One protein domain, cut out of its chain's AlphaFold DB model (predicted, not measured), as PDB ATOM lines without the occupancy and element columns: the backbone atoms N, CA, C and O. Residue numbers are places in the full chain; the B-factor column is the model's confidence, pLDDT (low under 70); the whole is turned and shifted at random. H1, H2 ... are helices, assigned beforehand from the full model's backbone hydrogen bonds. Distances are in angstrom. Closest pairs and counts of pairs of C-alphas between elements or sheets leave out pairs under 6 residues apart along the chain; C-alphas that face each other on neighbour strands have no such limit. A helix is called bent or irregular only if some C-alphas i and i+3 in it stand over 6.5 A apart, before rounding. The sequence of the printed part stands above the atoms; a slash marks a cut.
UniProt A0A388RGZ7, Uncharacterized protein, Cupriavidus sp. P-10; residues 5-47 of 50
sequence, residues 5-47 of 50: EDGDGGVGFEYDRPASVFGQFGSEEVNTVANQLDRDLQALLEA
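Overview. This is residues 5 to 47 of the 50 residues of an uncharacterized protein of Cupriavidus sp. P-10 (UniProt A0A388RGZ7). A long tail with no named element, residues 5 to 17, leads into a helical hairpin, in which the short helix H1 and the much longer helix H2 lie side by side and run opposite ways. The tail makes much of the length, and its residues 6 to 12 stick out from the rest. The printed part has 43 residues, with two named helices in the order H1, H2 and no named strand; the class is all helix. It is loose, with a radius of gyration of the C-alphas of 13.1 A, and flat, spanning 40 by 21 by 6 A.

Arrangement. H1, residues 18 to 25, and H2, residues 28 to 46, form a helical hairpin, two successive helices that touch and run opposite ways. Their lines stand at a shallow tilt of 12 degrees. The closest C-alphas of the two are those of Ala 19 and Ala 34, 4.8 A apart. H2 touches H1 with residues 30 to 38 alone. In H2 every O i to N i+4 pair is within hydrogen-bond range; in H1 2 of 4 are.

Along the chain. H1 begins with C-alpha 18 at (-78.577, -18.319, 40.098) and measures 11.6 A from first to last C-alpha. It is neither bent nor irregular, but only just: C-alphas 21 and 24 are 6.3 A apart. H2 measures 27.0 A and ends with C-alpha 46 at (-90.743, -27.334, 32.318).

Size, cuts and confidence. The two C-alphas farthest apart are those of Asp 8 and Glu 28, 40.3 A. The printed part has no cut, and the link from H1 to H2 is tight, with 2 residues. Residues 6 to 12 and 24 to 29 stand free. The mean pLDDT of the printed part is 73.4; residues 5 to 16 and residue 47 are under 70, where the model's confidence is low.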
ATOM      1  N   GLU A   5     -86.347 -35.557  48.816       43.16
ATOM      2  CA  GLU A   5     -87.611 -36.222  48.484       43.16
ATOM      3  C   GLU A   5     -88.738 -35.405  49.117       43.16
ATOM      4  O   GLU A   5     -88.656 -35.054  50.302       43.16
ATOM      5  N   ASP A   6     -89.758 -35.059  48.332       52.78
ATOM      6  CA  ASP A   6     -90.978 -34.525  48.915       52.78
ATOM      7  C   ASP A   6     -91.737 -35.639  49.657       52.78
ATOM      8  O   ASP A   6     -91.497 -36.836  49.478       52.78
ATOM      9  N   GLY A   7     -92.639 -35.238  50.553       49.16
ATOM     10  CA  GLY A   7     -93.402 -36.167  51.390       49.16
ATOM     11  C   GLY A   7     -94.438 -37.019  50.645       49.16
ATOM     12  O   GLY A   7     -95.094 -37.823  51.302       49.16
ATOM     13  N   ASP A   8     -94.594 -36.851  49.330       56.28
ATOM     14  CA  ASP A   8     -95.587 -37.523  48.478       56.28
ATOM     15  C   ASP A   8     -94.935 -38.496  47.468       56.28
ATOM     16  O   ASP A   8     -95.606 -39.080  46.616       56.28
ATOM     17  N   GLY A   9     -93.616 -38.720  47.575       55.81
ATOM     18  CA  GLY A   9     -92.857 -39.608  46.685       55.81
ATOM     19  C   GLY A   9     -92.436 -38.953  45.365       55.81
ATOM     20  O   GLY A   9     -91.956 -39.643  44.461       55.81
ATOM     21  N   GLY A  10     -92.593 -37.632  45.245       51.50
ATOM     22  CA  GLY A  10     -92.054 -36.824  44.163       51.50
ATOM     23  C   GLY A  10     -90.613 -36.403  44.456       51.50
ATOM     24  O   GLY A  10     -90.290 -35.861  45.515       51.50
ATOM     25  N   VAL A  11     -89.709 -36.616  43.500       55.22
ATOM     26  CA  VAL A  11     -88.385 -35.982  43.541       55.22
ATOM     27  C   VAL A  11     -88.565 -34.520  43.134       55.22
ATOM     28  O   VAL A  11     -88.560 -34.183  41.951       55.22
ATOM     29  N   GLY A  12     -88.770 -33.650  44.121       56.44
ATOM     30  CA  GLY A  12     -88.803 -32.205  43.934       56.44
ATOM     31  C   GLY A  12     -87.386 -31.652  43.811       56.44
ATOM     32  O   GLY A  12     -86.618 -31.652  44.774       56.44
ATOM     33  N   PHE A  13     -87.016 -31.172  42.626       60.56
ATOM     34  CA  PHE A  13     -85.737 -30.498  42.438       60.56
ATOM     35  C   PHE A  13     -85.836 -29.032  42.886       60.56
ATOM     36  O   PHE A  13     -86.338 -28.183  42.152       60.56
ATOM     37  N   GLU A  14     -85.340 -28.718  44.084       64.50
ATOM     38  CA  GLU A  14     -85.193 -27.334  44.550       64.50
ATOM     39  C   GLU A  14     -83.808 -26.776  44.185       64.50
ATOM     40  O   GLU A  14     -82.766 -27.271  44.630       64.50
ATOM     41  N   TYR A  15     -83.803 -25.701  43.393       65.94
ATOM     42  CA  TYR A  15     -82.609 -24.931  43.057       65.94
ATOM     43  C   TYR A  15     -82.758 -23.491  43.551       65.94
ATOM     44  O   TYR A  15     -83.768 -22.836  43.291       65.94
ATOM     45  N   ASP A  16     -81.727 -22.977  44.226       68.12
ATOM     46  CA  ASP A  16     -81.610 -21.538  44.459       68.12
ATOM     47  C   ASP A  16     -81.421 -20.842  43.118       68.12
ATOM     48  O   ASP A  16     -80.585 -21.271  42.323       68.12
ATOM     49  N   ARG A  17     -82.171 -19.759  42.879       70.44
ATOM     50  CA  ARG A  17     -82.056 -18.973  41.646       70.44
ATOM     51  C   ARG A  17     -80.620 -18.460  41.482       70.44
ATOM     52  O   ARG A  17     -80.205 -17.643  42.317       70.44
ATOM     53  N   PRO A  18     -79.880 -18.880  40.436       71.25
ATOM     54  CA  PRO A  18     -78.577 -18.319  40.098       71.25
ATOM     55  C   PRO A  18     -78.535 -16.794  40.207       71.25
ATOM     56  O   PRO A  18     -77.636 -16.263  40.855       71.25
ATOM     57  N   ALA A  19     -79.534 -16.080  39.683       71.06
ATOM     58  CA  ALA A  19     -79.600 -14.618  39.780       71.06
ATOM     59  C   ALA A  19     -79.541 -14.080  41.230       71.06
ATOM     60  O   ALA A  19     -78.931 -13.040  41.482       71.06
ATOM     61  N   SER A  20     -80.107 -14.799  42.204       73.50
ATOM     62  CA  SER A  20     -80.089 -14.398  43.618       73.50
ATOM     63  C   SER A  20     -78.733 -14.638  44.287       73.50
ATOM     64  O   SER A  20     -78.347 -13.877  45.170       73.50
ATOM     65  N   VAL A  21     -78.004 -15.673  43.863       74.31
ATOM     66  CA  VAL A  21     -76.656 -15.988  44.367       74.31
ATOM     67  C   VAL A  21     -75.614 -15.087  43.708       74.31
ATOM     68  O   VAL A  21     -74.701 -14.595  44.363       74.31
ATOM     69  N   PHE A  22     -75.756 -14.842  42.407       74.50
ATOM     70  CA  PHE A  22     -74.794 -14.085  41.616       74.50
ATOM     71  C   PHE A  22     -74.962 -12.564  41.731       74.50
ATOM     72  O   PHE A  22     -73.984 -11.832  41.565       74.50
ATOM     73  N   GLY A  23     -76.147 -12.077  42.115       71.06
ATOM     74  CA  GLY A  23     -76.392 -10.651  42.355       71.06
ATOM     75  C   GLY A  23     -75.458 -10.025  43.401       71.06
ATOM     76  O   GLY A  23     -75.181  -8.828  43.341       71.06
ATOM     77  N   GLN A  24     -74.886 -10.831  44.305       78.12
ATOM     78  CA  GLN A  24     -73.915 -10.366  45.302       78.12
ATOM     79  C   GLN A  24     -72.588  -9.876  44.692       78.12
ATOM     80  O   GLN A  24     -71.853  -9.141  45.346       78.12
ATOM     81  N   PHE A  25     -72.258 -10.287  43.462       78.06
ATOM     82  CA  PHE A  25     -70.993  -9.926  42.815       78.06
ATOM     83  C   PHE A  25     -71.038  -8.551  42.135       78.06
ATOM     84  O   PHE A  25     -69.986  -8.037  41.761       78.06
ATOM     85  N   GLY A  26     -72.223  -7.946  41.965       76.44
ATOM     86  CA  GLY A  26     -72.376  -6.584  41.433       76.44
ATOM     87  C   GLY A  26     -71.859  -6.371  40.003       76.44
ATOM     88  O   GLY A  26     -71.695  -5.229  39.584       76.44
ATOM     89  N   SER A  27     -71.587  -7.446  39.259       86.69
ATOM     90  CA  SER A  27     -71.083  -7.398  37.884       86.69
ATOM     91  C   SER A  27     -72.223  -7.604  36.888       86.69
ATOM     92  O   SER A  27     -72.933  -8.608  36.946       86.69
ATOM     93  N   GLU A  28     -72.390  -6.668  35.952       82.31
ATOM     94  CA  GLU A  28     -73.419  -6.747  34.903       82.31
ATOM     95  C   GLU A  28     -73.233  -7.965  33.986       82.31
ATOM     96  O   GLU A  28     -74.211  -8.594  33.576       82.31
ATOM     97  N   GLU A  29     -71.983  -8.345  33.717       85.56
ATOM     98  CA  GLU A  29     -71.656  -9.526  32.916       85.56
ATOM     99  C   GLU A  29     -72.096 -10.807  33.636       85.56
ATOM    100  O   GLU A  29     -72.774 -11.661  33.063       85.56
ATOM    101  N   VAL A  30     -71.818 -10.888  34.938       83.12
ATOM    102  CA  VAL A  30     -72.223 -12.013  35.789       83.12
ATOM    103  C   VAL A  30     -73.747 -12.082  35.926       83.12
ATOM    104  O   VAL A  30     -74.322 -13.164  35.840       83.12
ATOM    105  N   ASN A  31     -74.423 -10.938  36.059       82.31
ATOM    106  CA  ASN A  31     -75.885 -10.875  36.122       82.31
ATOM    107  C   ASN A  31     -76.543 -11.337  34.818       82.31
ATOM    108  O   ASN A  31     -77.589 -11.984  34.844       82.31
ATOM    109  N   THR A  32     -75.936 -11.029  33.672       86.38
ATOM    110  CA  THR A  32     -76.436 -11.471  32.365       86.38
ATOM    111  C   THR A  32     -76.365 -12.991  32.248       86.38
ATOM    112  O   THR A  32     -77.358 -13.627  31.893       86.38
ATOM    113  N   VAL A  33     -75.226 -13.582  32.622       87.19
ATOM    114  CA  VAL A  33     -75.045 -15.041  32.628       87.19
ATOM    115  C   VAL A  33     -75.997 -15.710  33.623       87.19
ATOM    116  O   VAL A  33     -76.627 -16.709  33.288       87.19
ATOM    117  N   ALA A  34     -76.161 -15.141  34.820       84.50
ATOM    118  CA  ALA A  34     -77.057 -15.676  35.839       84.50
ATOM    119  C   ALA A  34     -78.526 -15.675  35.390       84.50
ATOM    120  O   ALA A  34     -79.220 -16.671  35.558       84.50
ATOM    121  N   ASN A  35     -78.984 -14.594  34.751       84.81
ATOM    122  CA  ASN A  35     -80.342 -14.511  34.212       84.81
ATOM    123  C   ASN A  35     -80.587 -15.497  33.062       84.81
ATOM    124  O   ASN A  35     -81.698 -16.008  32.925       84.81
ATOM    125  N   GLN A  36     -79.583 -15.748  32.217       87.44
ATOM    126  CA  GLN A  36     -79.701 -16.759  31.167       87.44
ATOM    127  C   GLN A  36     -79.787 -18.162  31.777       87.44
ATOM    128  O   GLN A  36     -80.657 -18.943  31.400       87.44
ATOM    129  N   LEU A  37     -78.956 -18.445  32.780       84.75
ATOM    130  CA  LEU A  37     -78.954 -19.727  33.473       84.75
ATOM    131  C   LEU A  37     -80.281 -19.998  34.202       84.75
ATOM    132  O   LEU A  37     -80.769 -21.122  34.142       84.75
ATOM    133  N   ASP A  38     -80.896 -18.984  34.826       84.56
ATOM    134  CA  ASP A  38     -82.242 -19.080  35.418       84.56
ATOM    135  C   ASP A  38     -83.282 -19.540  34.378       84.56
ATOM    136  O   ASP A  38     -84.099 -20.419  34.659       84.56
ATOM    137  N   ARG A  39     -83.243 -18.972  33.164       85.88
ATOM    138  CA  ARG A  39     -84.172 -19.323  32.075       85.88
ATOM    139  C   ARG A  39     -83.940 -20.734  31.555       85.88
ATOM    140  O   ARG A  39     -84.909 -21.448  31.318       85.88
ATOM    141  N   ASP A  40     -82.682 -21.131  31.393       86.25
ATOM    142  CA  ASP A  40     -82.328 -22.463  30.898       86.25
ATOM    143  C   ASP A  40     -82.726 -23.550  31.911       86.25
ATOM    144  O   ASP A  40     -83.274 -24.584  31.531       86.25
ATOM    145  N   LEU A  41     -82.528 -23.291  33.211       81.06
ATOM    146  CA  LEU A  41     -83.000 -24.156  34.297       81.06
ATOM    147  C   LEU A  41     -84.524 -24.264  34.312       81.06
ATOM    148  O   LEU A  41     -85.050 -25.367  34.423       81.06
ATOM    149  N   GLN A  42     -85.234 -23.145  34.169       81.44
ATOM    150  CA  GLN A  42     -86.691 -23.163  34.108       81.44
ATOM    151  C   GLN A  42     -87.187 -23.962  32.895       81.44
ATOM    152  O   GLN A  42     -88.064 -24.807  33.042       81.44
ATOM    153  N   ALA A  43     -86.578 -23.771  31.723       84.56
ATOM    154  CA  ALA A  43     -86.919 -24.522  30.520       84.56
ATOM    155  C   ALA A  43     -86.641 -26.028  30.663       84.56
ATOM    156  O   ALA A  43     -87.416 -26.841  30.167       84.56
ATOM    157  N   LEU A  44     -85.563 -26.412  31.357       80.50
ATOM    158  CA  LEU A  44     -85.247 -27.811  31.648       80.50
ATOM    159  C   LEU A  44     -86.262 -28.448  32.609       80.50
ATOM    160  O   LEU A  44     -86.603 -29.612  32.441       80.50
ATOM    161  N   LEU A  45     -86.736 -27.695  33.604       72.88
ATOM    162  CA  LEU A  45     -87.729 -28.164  34.577       72.88
ATOM    163  C   LEU A  45     -89.148 -28.222  33.993       72.88
ATOM    164  O   LEU A  45     -89.944 -29.064  34.398       72.88
ATOM    165  N   GLU A  46     -89.471 -27.334  33.051       77.06
ATOM    166  CA  GLU A  46     -90.743 -27.334  32.318       77.06
ATOM    167  C   GLU A  46     -90.758 -28.346  31.162       77.06
ATOM    168  O   GLU A  46     -91.829 -28.690  30.653       77.06
ATOM    169  N   ALA A  47     -89.590 -28.837  30.737       68.88
ATOM    170  CA  ALA A  47     -89.515 -29.890  29.742       68.88
ATOM    171  C   ALA A  47     -90.125 -31.182  30.314       68.88
ATOM    172  O   ALA A  47     -89.761 -31.604  31.415       68.88
TER     173      ALA A  47